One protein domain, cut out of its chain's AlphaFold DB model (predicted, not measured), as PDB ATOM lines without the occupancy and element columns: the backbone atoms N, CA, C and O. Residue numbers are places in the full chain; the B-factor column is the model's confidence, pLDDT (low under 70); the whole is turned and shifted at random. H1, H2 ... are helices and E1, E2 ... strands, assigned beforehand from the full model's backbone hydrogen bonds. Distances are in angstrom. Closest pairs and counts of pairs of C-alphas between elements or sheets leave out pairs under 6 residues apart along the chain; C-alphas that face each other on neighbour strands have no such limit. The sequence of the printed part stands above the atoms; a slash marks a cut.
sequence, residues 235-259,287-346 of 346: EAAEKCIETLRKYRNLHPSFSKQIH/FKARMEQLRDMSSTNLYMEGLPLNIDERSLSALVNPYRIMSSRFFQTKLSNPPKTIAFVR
ATOM      1  N   GLU A 235      80.312 162.076 253.547       78.50
ATOM      2  CA  GLU A 235      80.981 163.039 252.663       78.50
ATOM      3  C   GLU A 235      81.970 163.914 253.458       78.50
ATOM      4  O   GLU A 235      83.007 164.347 252.953       78.50
ATOM      5  N   ALA A 236      81.680 164.126 254.748       72.06
ATOM      6  CA  ALA A 236      82.588 164.733 255.713       72.06
ATOM      7  C   ALA A 236      83.866 163.895 255.927       72.06
ATOM      8  O   ALA A 236      84.970 164.442 255.947       72.06
ATOM      9  N   ALA A 237      83.735 162.571 256.048       71.94
ATOM     10  CA  ALA A 237      84.868 161.658 256.183       71.94
ATOM     11  C   ALA A 237      85.645 161.510 254.859       71.94
ATOM     12  O   ALA A 237      86.876 161.552 254.872       71.94
ATOM     13  N   GLU A 238      84.961 161.450 253.710       76.19
ATOM     14  CA  GLU A 238      85.604 161.441 252.385       76.19
ATOM     15  C   GLU A 238      86.462 162.690 252.152       76.19
ATOM     16  O   GLU A 238      87.640 162.587 251.803       76.19
ATOM     17  N   LYS A 239      85.905 163.878 252.414       74.31
ATOM     18  CA  LYS A 239      86.609 165.158 252.262       74.31
ATOM     19  C   LYS A 239      87.773 165.313 253.247       74.31
ATOM     20  O   LYS A 239      88.791 165.919 252.898       74.31
ATOM     21  N   CYS A 240      87.668 164.726 254.442       70.00
ATOM     22  CA  CYS A 240      88.782 164.596 255.382       70.00
ATOM     23  C   CYS A 240      89.910 163.730 254.796       70.00
ATOM     24  O   CYS A 240      91.060 164.169 254.729       70.00
ATOM     25  N   ILE A 241      89.585 162.527 254.306       78.38
ATOM     26  CA  ILE A 241      90.549 161.611 253.677       78.38
ATOM     27  C   ILE A 241      91.234 162.269 252.479       78.38
ATOM     28  O   ILE A 241      92.459 162.228 252.389       78.38
ATOM     29  N   GLU A 242      90.484 162.892 251.566       77.31
ATOM     30  CA  GLU A 242      91.059 163.540 250.385       77.31
ATOM     31  C   GLU A 242      92.000 164.688 250.774       77.31
ATOM     32  O   GLU A 242      93.111 164.792 250.251       77.31
ATOM     33  N   THR A 243      91.596 165.522 251.736       70.12
ATOM     34  CA  THR A 243      92.434 166.617 252.242       70.12
ATOM     35  C   THR A 243      93.737 166.093 252.838       70.12
ATOM     36  O   THR A 243      94.799 166.654 252.577       70.12
ATOM     37  N   LEU A 244      93.687 164.972 253.557       70.31
ATOM     38  CA  LEU A 244      94.852 164.405 254.228       70.31
ATOM     39  C   LEU A 244      95.721 163.490 253.347       70.31
ATOM     40  O   LEU A 244      96.916 163.369 253.613       70.31
ATOM     41  N   ARG A 245      95.193 162.946 252.239       74.12
ATOM     42  CA  ARG A 245      95.985 162.270 251.183       74.12
ATOM     43  C   ARG A 245      96.948 163.214 250.449       74.12
ATOM     44  O   ARG A 245      97.868 162.733 249.790       74.12
ATOM     45  N   LYS A 246      96.771 164.538 250.568       72.56
ATOM     46  CA  LYS A 246      97.641 165.559 249.945       72.56
ATOM     47  C   LYS A 246      99.043 165.589 250.572       72.56
ATOM     48  O   LYS A 246     100.004 165.957 249.900       72.56
ATOM     49  N   TYR A 247      99.189 165.150 251.824       63.62
ATOM     50  CA  TYR A 247     100.477 165.087 252.512       63.62
ATOM     51  C   TYR A 247     101.195 163.764 252.221       63.62
ATOM     52  O   TYR A 247     100.731 162.701 252.627       63.62
ATOM     53  N   ARG A 248     102.379 163.817 251.591       65.12
ATOM     54  CA  ARG A 248     103.149 162.621 251.165       65.12
ATOM     55  C   ARG A 248     103.406 161.583 252.264       65.12
ATOM     56  O   ARG A 248     103.617 160.413 251.951       65.12
ATOM     57  N   ASN A 249     103.426 162.019 253.520       70.94
ATOM     58  CA  ASN A 249     103.742 161.192 254.680       70.94
ATOM     59  C   ASN A 249     102.543 160.376 255.182       70.94
ATOM     60  O   ASN A 249     102.760 159.387 255.876       70.94
ATOM     61  N   LEU A 250     101.315 160.795 254.855       66.00
ATOM     62  CA  LEU A 250     100.075 160.259 255.408       66.00
ATOM     63  C   LEU A 250      99.304 159.464 254.363       66.00
ATOM     64  O   LEU A 250      99.126 159.907 253.225       66.00
ATOM     65  N   HIS A 251      98.766 158.317 254.765       77.06
ATOM     66  CA  HIS A 251      97.822 157.576 253.934       77.06
ATOM     67  C   HIS A 251      96.555 157.266 254.735       77.06
ATOM     68  O   HIS A 251      96.426 156.182 255.306       77.06
ATOM     69  N   PRO A 252      95.620 158.228 254.807       76.12
ATOM     70  CA  PRO A 252      94.308 157.983 255.367       76.12
ATOM     71  C   PRO A 252      93.469 157.171 254.372       76.12
ATOM     72  O   PRO A 252      93.434 157.442 253.165       76.12
ATOM     73  N   SER A 253      92.758 156.184 254.890       81.81
ATOM     74  CA  SER A 253      91.653 155.486 254.245       81.81
ATOM     75  C   SER A 253      90.492 155.416 255.230       81.81
ATOM     76  O   SER A 253      90.643 155.692 256.420       81.81
ATOM     77  N   PHE A 254      89.335 154.976 254.756       81.62
ATOM     78  CA  PHE A 254      88.340 154.437 255.671       81.62
ATOM     79  C   PHE A 254      88.895 153.198 256.382       81.62
ATOM     80  O   PHE A 254      89.777 152.507 255.859       81.62
ATOM     81  N   SER A 255      88.400 152.927 257.589       71.00
ATOM     82  CA  SER A 255      88.730 151.691 258.294       71.00
ATOM     83  C   SER A 255      88.185 150.475 257.544       71.00
ATOM     84  O   SER A 255      87.186 150.570 256.827       71.00
ATOM     85  N   LYS A 256      88.778 149.308 257.797       67.12
ATOM     86  CA  LYS A 256      88.138 148.036 257.463       67.12
ATOM     87  C   LYS A 256      86.877 147.852 258.302       67.12
ATOM     88  O   LYS A 256      86.978 147.644 259.512       67.12
ATOM     89  N   GLN A 257      85.710 147.835 257.661       62.75
ATOM     90  CA  GLN A 257      84.478 147.387 258.308       62.75
ATOM     91  C   GLN A 257      84.486 145.861 258.431       62.75
ATOM     92  O   GLN A 257      83.939 145.131 257.606       62.75
ATOM     93  N   ILE A 258      85.103 145.379 259.507       54.56
ATOM     94  CA  ILE A 258      84.709 144.103 260.098       54.56
ATOM     95  C   ILE A 258      83.378 144.329 260.833       54.56
ATOM     96  O   ILE A 258      83.339 145.105 261.792       54.56
ATOM     97  N   HIS A 259      82.266 143.726 260.384       49.06
ATOM     98  CA  HIS A 259      81.033 143.764 261.179       49.06
ATOM     99  C   HIS A 259      81.305 143.129 262.552       49.06
ATOM    100  O   HIS A 259      82.201 142.304 262.753       49.06
ATOM    101  N   PHE A 287      99.722 145.129 251.641       70.88
ATOM    102  CA  PHE A 287      98.784 145.339 252.751       70.88
ATOM    103  C   PHE A 287      97.913 146.582 252.516       70.88
ATOM    104  O   PHE A 287      96.706 146.536 252.725       70.88
ATOM    105  N   LYS A 288      98.507 147.651 251.971       73.50
ATOM    106  CA  LYS A 288      97.834 148.907 251.625       73.50
ATOM    107  C   LYS A 288      96.790 148.753 250.513       73.50
ATOM    108  O   LYS A 288      95.695 149.292 250.642       73.50
ATOM    109  N   ALA A 289      97.082 147.978 249.467       74.19
ATOM    110  CA  ALA A 289      96.101 147.652 248.426       74.19
ATOM    111  C   ALA A 289      94.929 146.848 249.020       74.19
ATOM    112  O   ALA A 289      93.768 147.164 248.777       74.19
ATOM    113  N   ARG A 290      95.230 145.900 249.916       77.00
ATOM    114  CA  ARG A 290      94.235 145.133 250.685       77.00
ATOM    115  C   ARG A 290      93.514 145.937 251.783       77.00
ATOM    116  O   ARG A 290      92.535 145.432 252.334       77.00
ATOM    117  N   MET A 291      93.957 147.150 252.131       74.50
ATOM    118  CA  MET A 291      93.159 148.107 252.918       74.50
ATOM    119  C   MET A 291      92.220 148.883 251.994       74.50
ATOM    120  O   MET A 291      91.025 148.932 252.253       74.50
ATOM    121  N   GLU A 292      92.739 149.419 250.886       76.81
ATOM    122  CA  GLU A 292      91.974 150.223 249.924       76.81
ATOM    123  C   GLU A 292      90.907 149.405 249.167       76.81
ATOM    124  O   GLU A 292      89.917 149.976 248.731       76.81
ATOM    125  N   GLN A 293      91.047 148.078 249.056       76.56
ATOM    126  CA  GLN A 293      90.000 147.177 248.542       76.56
ATOM    127  C   GLN A 293      88.917 146.846 249.588       76.56
ATOM    128  O   GLN A 293      87.791 146.518 249.235       76.56
ATOM    129  N   LEU A 294      89.251 146.926 250.880       71.06
ATOM    130  CA  LEU A 294      88.361 146.614 252.009       71.06
ATOM    131  C   LEU A 294      87.944 147.887 252.769       71.06
ATOM    132  O   LEU A 294      87.621 147.835 253.959       71.06
ATOM    133  N   ARG A 295      87.980 149.033 252.076       73.38
ATOM    134  CA  ARG A 295      87.522 150.334 252.568       73.38
ATOM    135  C   ARG A 295      85.993 150.359 252.563       73.38
ATOM    136  O   ARG A 295      85.377 150.111 251.533       73.38
ATOM    137  N   ASP A 296      85.383 150.691 253.693       74.12
ATOM    138  CA  ASP A 296      83.928 150.835 253.803       74.12
ATOM    139  C   ASP A 296      83.518 152.308 253.765       74.12
ATOM    140  O   ASP A 296      83.959 153.090 254.604       74.12
ATOM    141  N   MET A 297      82.681 152.677 252.790       69.19
ATOM    142  CA  MET A 297      82.235 154.064 252.592       69.19
ATOM    143  C   MET A 297      81.067 154.438 253.509       69.19
ATOM    144  O   MET A 297      80.757 155.612 253.630       69.19
ATOM    145  N   SER A 298      80.427 153.473 254.178       71.12
ATOM    146  CA  SER A 298      79.365 153.741 255.158       71.12
ATOM    147  C   SER A 298      79.895 154.081 256.562       71.12
ATOM    148  O   SER A 298      79.190 154.684 257.370       71.12
ATOM    149  N   SER A 299      81.146 153.722 256.862       74.31
ATOM    150  CA  SER A 299      81.812 153.958 258.147       74.31
ATOM    151  C   SER A 299      82.413 155.358 258.236       74.31
ATOM    152  O   SER A 299      83.179 155.763 257.374       74.31
ATOM    153  N   THR A 300      82.228 156.049 259.362       79.06
ATOM    154  CA  THR A 300      83.003 157.267 259.672       79.06
ATOM    155  C   THR A 300      84.409 156.983 260.203       79.06
ATOM    156  O   THR A 300      85.226 157.896 260.299       79.06
ATOM    157  N   ASN A 301      84.703 155.736 260.583       85.38
ATOM    158  CA  ASN A 301      86.006 155.368 261.119       85.38
ATOM    159  C   ASN A 301      87.086 155.443 260.022       85.38
ATOM    160  O   ASN A 301      86.887 154.938 258.911       85.38
ATOM    161  N   LEU A 302      88.263 155.962 260.368       84.44
ATOM    162  CA  LEU A 302      89.429 156.099 259.496       84.44
ATOM    163  C   LEU A 302      90.581 155.194 259.958       84.44
ATOM    164  O   LEU A 302      90.780 154.984 261.154       84.44
ATOM    165  N   TYR A 303      91.375 154.707 259.008       86.56
ATOM    166  CA  TYR A 303      92.717 154.162 259.226       86.56
ATOM    167  C   TYR A 303      93.722 155.175 258.671       86.56
ATOM    168  O   TYR A 303      93.551 155.657 257.555       86.56
ATOM    169  N   MET A 304      94.751 155.530 259.438       85.69
ATOM    170  CA  MET A 304      95.721 156.568 259.082       85.69
ATOM    171  C   MET A 304      97.140 156.075 259.350       85.69
ATOM    172  O   MET A 304      97.620 156.133 260.480       85.69
ATOM    173  N   GLU A 305      97.832 155.597 258.316       87.00
ATOM    174  CA  GLU A 305      99.246 155.214 258.421       87.00
ATOM    175  C   GLU A 305     100.193 156.382 258.117       87.00
ATOM    176  O   GLU A 305      99.895 157.260 257.303       87.00
ATOM    177  N   GLY A 306     101.369 156.352 258.750       83.62
ATOM    178  CA  GLY A 306     102.494 157.230 258.425       83.62
ATOM    179  C   GLY A 306     102.631 158.491 259.286       83.62
ATOM    180  O   GLY A 306     103.471 159.341 258.988       83.62
ATOM    181  N   LEU A 307     101.847 158.592 260.362       87.31
ATOM    182  CA  LEU A 307     101.933 159.655 261.366       87.31
ATOM    183  C   LEU A 307     103.295 159.613 262.104       87.31
ATOM    184  O   LEU A 307     103.912 158.544 262.189       87.31
ATOM    185  N   PRO A 308     103.787 160.741 262.653       82.06
ATOM    186  CA  PRO A 308     105.015 160.752 263.449       82.06
ATOM    187  C   PRO A 308     104.852 159.983 264.773       82.06
ATOM    188  O   PRO A 308     103.741 159.706 265.223       82.06
ATOM    189  N   LEU A 309     105.971 159.627 265.412       81.88
ATOM    190  CA  LEU A 309     105.974 158.841 266.658       81.88
ATOM    191  C   LEU A 309     105.387 159.599 267.862       81.88
ATOM    192  O   LEU A 309     104.832 158.976 268.758       81.88
ATOM    193  N   ASN A 310     105.461 160.931 267.845       81.69
ATOM    194  CA  ASN A 310     104.909 161.854 268.840       81.69
ATOM    195  C   ASN A 310     103.603 162.523 268.355       81.69
ATOM    196  O   ASN A 310     103.424 163.733 268.489       81.69
ATOM    197  N   ILE A 311     102.714 161.753 267.719       84.06
ATOM    198  CA  ILE A 311     101.389 162.239 267.316       84.06
ATOM    199  C   ILE A 311     100.424 162.233 268.514       84.06
ATOM    200  O   ILE A 311      99.897 161.195 268.901       84.06
ATOM    201  N   ASP A 312     100.169 163.410 269.077       84.62
ATOM    202  CA  ASP A 312      99.167 163.593 270.136       84.62
ATOM    203  C   ASP A 312      97.747 163.765 269.573       84.62
ATOM    204  O   ASP A 312      97.561 164.198 268.434       84.62
ATOM    205  N   GLU A 313      96.725 163.546 270.404       81.00
ATOM    206  CA  GLU A 313      95.317 163.767 270.034       81.00
ATOM    207  C   GLU A 313      95.036 165.212 269.584       81.00
ATOM    208  O   GLU A 313      94.336 165.413 268.598       81.00
ATOM    209  N   ARG A 314      95.638 166.227 270.228       79.62
ATOM    210  CA  ARG A 314      95.511 167.639 269.800       79.62
ATOM    211  C   ARG A 314      96.076 167.852 268.389       79.62
ATOM    212  O   ARG A 314      95.462 168.526 267.561       79.62
ATOM    213  N   SER A 315      97.224 167.236 268.112       85.38
ATOM    214  CA  SER A 315      97.896 167.263 266.812       85.38
ATOM    215  C   SER A 315      97.075 166.529 265.742       85.38
ATOM    216  O   SER A 315      96.952 167.009 264.616       85.38
ATOM    217  N   LEU A 316      96.443 165.405 266.097       84.62
ATOM    218  CA  LEU A 316      95.542 164.654 265.220       84.62
ATOM    219  C   LEU A 316      94.215 165.399 264.973       84.62
ATOM    220  O   LEU A 316      93.735 165.414 263.841       84.62
ATOM    221  N   SER A 317      93.643 166.068 265.980       83.94
ATOM    222  CA  SER A 317      92.406 166.847 265.833       83.94
ATOM    223  C   SER A 317      92.602 168.090 264.966       83.94
ATOM    224  O   SER A 317      91.756 168.396 264.132       83.94
ATOM    225  N   ALA A 318      93.745 168.774 265.106       82.69
ATOM    226  CA  ALA A 318      94.116 169.895 264.242       82.69
ATOM    227  C   ALA A 318      94.307 169.449 262.779       82.69
ATOM    228  O   ALA A 318      93.982 170.192 261.856       82.69
ATOM    229  N   LEU A 319      94.782 168.217 262.572       85.50
ATOM    230  CA  LEU A 319      94.951 167.604 261.258       85.50
ATOM    231  C   LEU A 319      93.601 167.258 260.596       85.50
ATOM    232  O   LEU A 319      93.415 167.570 259.426       85.50
ATOM    233  N   VAL A 320      92.638 166.667 261.318       83.44
ATOM    234  CA  VAL A 320      91.298 166.337 260.764       83.44
ATOM    235  C   VAL A 320      90.293 167.504 260.789       83.44
ATOM    236  O   VAL A 320      89.133 167.320 260.427       83.44
ATOM    237  N   ASN A 321      90.699 168.708 261.199       78.62
ATOM    238  CA  ASN A 321      89.843 169.898 261.270       78.62
ATOM    239  C   ASN A 321      89.193 170.224 259.896       78.62
ATOM    240  O   ASN A 321      89.892 170.196 258.881       78.62
ATOM    241  N   PRO A 322      87.884 170.556 259.809       78.00
ATOM    242  CA  PRO A 322      86.937 170.902 260.883       78.00
ATOM    243  C   PRO A 322      86.211 169.708 261.525       78.00
ATOM    244  O   PRO A 322      85.240 169.893 262.258       78.00
ATOM    245  N   TYR A 323      86.614 168.479 261.210       79.75
ATOM    246  CA  TYR A 323      85.944 167.274 261.686       79.75
ATOM    247  C   TYR A 323      86.432 166.865 263.079       79.75
ATOM    248  O   TYR A 323      87.456 167.340 263.568       79.75
ATOM    249  N   ARG A 324      85.660 166.010 263.759       76.44
ATOM    250  CA  ARG A 324      85.823 165.755 265.193       76.44
ATOM    251  C   ARG A 324      86.002 164.272 265.496       76.44
ATOM    252  O   ARG A 324      85.180 163.459 265.088       76.44
ATOM    253  N   ILE A 325      87.033 163.980 266.283       80.88
ATOM    254  CA  ILE A 325      87.416 162.644 266.746       80.88
ATOM    255  C   ILE A 325      86.629 162.264 268.007       80.88
ATOM    256  O   ILE A 325      86.521 163.056 268.947       80.88
ATOM    257  N   MET A 326      86.069 161.054 268.018       74.69
ATOM    258  CA  MET A 326      85.400 160.418 269.160       74.69
ATOM    259  C   MET A 326      86.323 159.477 269.912       74.69
ATOM    260  O   MET A 326      86.270 159.396 271.136       74.69
ATOM    261  N   SER A 327      87.131 158.733 269.159       77.12
ATOM    262  CA  SER A 327      88.105 157.793 269.692       77.12
ATOM    263  C   SER A 327      89.236 157.607 268.692       77.12
ATOM    264  O   SER A 327      88.999 157.147 267.572       77.12
ATOM    265  N   SER A 328      90.456 157.903 269.121       81.75
ATOM    266  CA  SER A 328      91.687 157.519 268.447       81.75
ATOM    267  C   SER A 328      92.297 156.277 269.109       81.75
ATOM    268  O   SER A 328      92.061 155.978 270.283       81.75
ATOM    269  N   ARG A 329      93.064 155.500 268.341       84.31
ATOM    270  CA  ARG A 329      93.900 154.392 268.823       84.31
ATOM    271  C   ARG A 329      95.201 154.371 268.044       84.31
ATOM    272  O   ARG A 329      95.178 154.114 266.841       84.31
ATOM    273  N   PHE A 330      96.312 154.603 268.729       86.06
ATOM    274  CA  PHE A 330      97.636 154.700 268.122       86.06
ATOM    275  C   PHE A 330      98.414 153.383 268.238       86.06
ATOM    276  O   PHE A 330      98.403 152.713 269.271       86.06
ATOM    277  N   PHE A 331      99.109 153.023 267.163       85.88
ATOM    278  CA  PHE A 331      99.926 151.822 267.041       85.88
ATOM    279  C   PHE A 331     101.257 152.195 266.388       85.88
ATOM    280  O   PHE A 331     101.295 152.563 265.215       85.88
ATOM    281  N   GLN A 332     102.360 152.097 267.127       83.19
ATOM    282  CA  GLN A 332     103.693 152.227 266.536       83.19
ATOM    283  C   GLN A 332     103.981 150.995 265.669       83.19
ATOM    284  O   GLN A 332     103.840 149.861 266.131       83.19
ATOM    285  N   THR A 333     104.387 151.205 264.416       74.69
ATOM    286  CA  THR A 333     104.775 150.131 263.500       74.69
ATOM    287  C   THR A 333     106.290 150.082 263.315       74.69
ATOM    288  O   THR A 333     106.931 151.077 262.978       74.69
ATOM    289  N   LYS A 334     106.855 148.882 263.505       74.75
ATOM    290  CA  LYS A 334     108.251 148.548 263.174       74.75
ATOM    291  C   LYS A 334     108.432 148.193 261.686       74.75
ATOM    292  O   LYS A 334     109.536 147.875 261.267       74.75
ATOM    293  N   LEU A 335     107.358 148.229 260.887       70.88
ATOM    294  CA  LEU A 335     107.359 147.842 259.468       70.88
ATOM    295  C   LEU A 335     107.872 148.952 258.525       70.88
ATOM    296  O   LEU A 335     107.895 148.774 257.310       70.88
ATOM    297  N   SER A 336     108.261 150.108 259.067       65.69
ATOM    298  CA  SER A 336     108.858 151.220 258.327       65.69
ATOM    299  C   SER A 336     110.132 151.701 259.015       65.69
ATOM    300  O   SER A 336     110.157 151.799 260.239       65.69
ATOM    301  N   ASN A 337     111.139 152.088 258.228       71.56
ATOM    302  CA  ASN A 337     112.298 152.845 258.705       71.56
ATOM    303  C   ASN A 337     112.232 154.288 258.154       71.56
ATOM    304  O   ASN A 337     112.120 154.450 256.937       71.56
ATOM    305  N   PRO A 338     112.304 155.334 259.005       76.44
ATOM    306  CA  PRO A 338     112.188 155.270 260.465       76.44
ATOM    307  C   PRO A 338     110.811 154.725 260.909       76.44
ATOM    308  O   PRO A 338     109.863 154.758 260.112       76.44
ATOM    309  N   PRO A 339     110.679 154.236 262.159       76.81
ATOM    310  CA  PRO A 339     109.397 153.798 262.710       76.81
ATOM    311  C   PRO A 339     108.347 154.910 262.648       76.81
ATOM    312  O   PRO A 339     108.664 156.093 262.785       76.81
ATOM    313  N   LYS A 340     107.087 154.530 262.430       82.25
ATOM    314  CA  LYS A 340     105.960 155.467 262.291       82.25
ATOM    315  C   LYS A 340     104.771 155.028 263.131       82.25
ATOM    316  O   LYS A 340     104.690 153.878 263.560       82.25
ATOM    317  N   THR A 341     103.822 155.933 263.312       88.19
ATOM    318  CA  THR A 341     102.542 155.646 263.956       88.19
ATOM    319  C   THR A 341     101.457 155.382 262.911       88.19
ATOM    320  O   THR A 341     101.387 156.022 261.857       88.19
ATOM    321  N   ILE A 342     100.595 154.425 263.226       88.69
ATOM    322  CA  ILE A 342      99.307 154.171 262.585       88.69
ATOM    323  C   ILE A 342      98.226 154.568 263.593       88.69
ATOM    324  O   ILE A 342      98.326 154.199 264.763       88.69
ATOM    325  N   ALA A 343      97.193 155.287 263.164       88.62
ATOM    326  CA  ALA A 343      96.019 155.569 263.983       88.62
ATOM    327  C   ALA A 343      94.756 154.936 263.388       88.62
ATOM    328  O   ALA A 343      94.552 154.958 262.175       88.62
ATOM    329  N   PHE A 344      93.883 154.421 264.250       86.75
ATOM    330  CA  PHE A 344      92.472 154.203 263.933       86.75
ATOM    331  C   PHE A 344      91.667 155.314 264.609       86.75
ATOM    332  O   PHE A 344      91.869 155.569 265.795       86.75
ATOM    333  N   VAL A 345      90.794 155.983 263.862       86.56
ATOM    334  CA  VAL A 345      90.065 157.200 264.271       86.56
ATOM    335  C   VAL A 345      88.568 156.994 264.001       86.56
ATOM    336  O   VAL A 345      88.224 156.161 263.164       86.56
ATOM    337  N   ARG A 346      87.674 157.712 264.688       83.06
ATOM    338  CA  ARG A 346      86.207 157.661 264.519       83.06
ATOM    339  C   ARG A 346      85.564 159.014 264.802       83.06
ATOM    340  O   ARG A 346      86.144 159.709 265.659       83.06
TER     341      ARG A 346
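What this domain is: This is residues 235 to 259 and 287 to 346 of the 346 residues of the protein "RRM domain-containing protein" of Fibroporia radiculosa (UniProt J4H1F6). Look for a twisted four-stranded antiparallel sheet through the middle of the domain, with the helix H1 laid lengthwise over one face at the E1 edge. Two short helices, H2 and H3, sit on opposite sides of the body and only graze the sheet. The printed part has 85 residues, with three named helices and four named strands in the order H1, E1, H2, E2, H3, E3, E4; the sheet's order is E1, E2, E4, E3, and the class is mixed, helices and strands. The whole is compact and rounded, with a radius of gyration of the C-alphas of 12.1 A and spans of 33 by 28 by 24 A.

How they stand to each other: Start at the inner strands E2, residues 302 to 307, and E4, residues 340 to 345: they are antiparallel at 162 degrees, and N 304 and O 343 are 2.8 A apart. Beside E2 find the edge strand E1, residues 251 to 254, antiparallel at 168 degrees, with N 253 and O 303 at 2.8 A. Beside E4 find the other edge strand, E3, residues 329 to 333; the two form a hairpin at 156 degrees, with N 331 and O 342 at 2.8 A. The sheet is only just strongly twisted, its C-alphas lying up to 4.3 A off the best plane. H1, residues 235 to 245, is on one face of the sheet, two layers with the helix over the strands, at a height of 7.9 A; it lies over E1 and runs along it, at 1 degree on the local plane. Their closest C-alphas are those of Ile 241 and Pro 252, 5.5 A apart. H2, residues 287 to 292, only grazes the sheet, and its closest C-alpha pair with E1 is Glu 292 and Ser 253, 6.8 A. H3, residues 313 to 319, is only just on the sheet, with 5 pairs of C-alphas within 10 A, and only grazes it. E2, H3 and E3 make a split strand-helix-strand unit, two strands running the same way with E4 between them, and its crossover is right-handed. H1 and H3 are close but not clearly touching, about perpendicular at 89 degrees, with C-alphas 244 and 319 the closest at 7.7 A; H2 is apart from both. In H1, H2 and H3 every O i to N i+4 pair is within hydrogen-bond range.

Where its parts are: Find C-alpha 235 at (80.981, 163.039, 252.663); from there H1 runs 15.1 A to C-alpha 245. E1 covers 10.1 A, H2 8.8 A and H3 9.6 A. Find C-alpha 302 at (89.429, 156.099, 259.496), where E2 begins its 13.1 A. E3 spans 12.8 A, and E4 runs 16.1 A to C-alpha 345 at (90.065, 157.200, 264.271).

The domain as a whole: The C-alphas farthest apart are those of Glu 235 and Asn 337, 33.5 A. Residues 260 to 286 are not printed, and C-alphas 259 and 287 are 19.7 A apart across the cut. Of the links that are printed whole, none is long. The mean pLDDT of the printed part is 77.3; look for values under 70 at residues 247 to 248, 250, 256 to 259, 297 and 336.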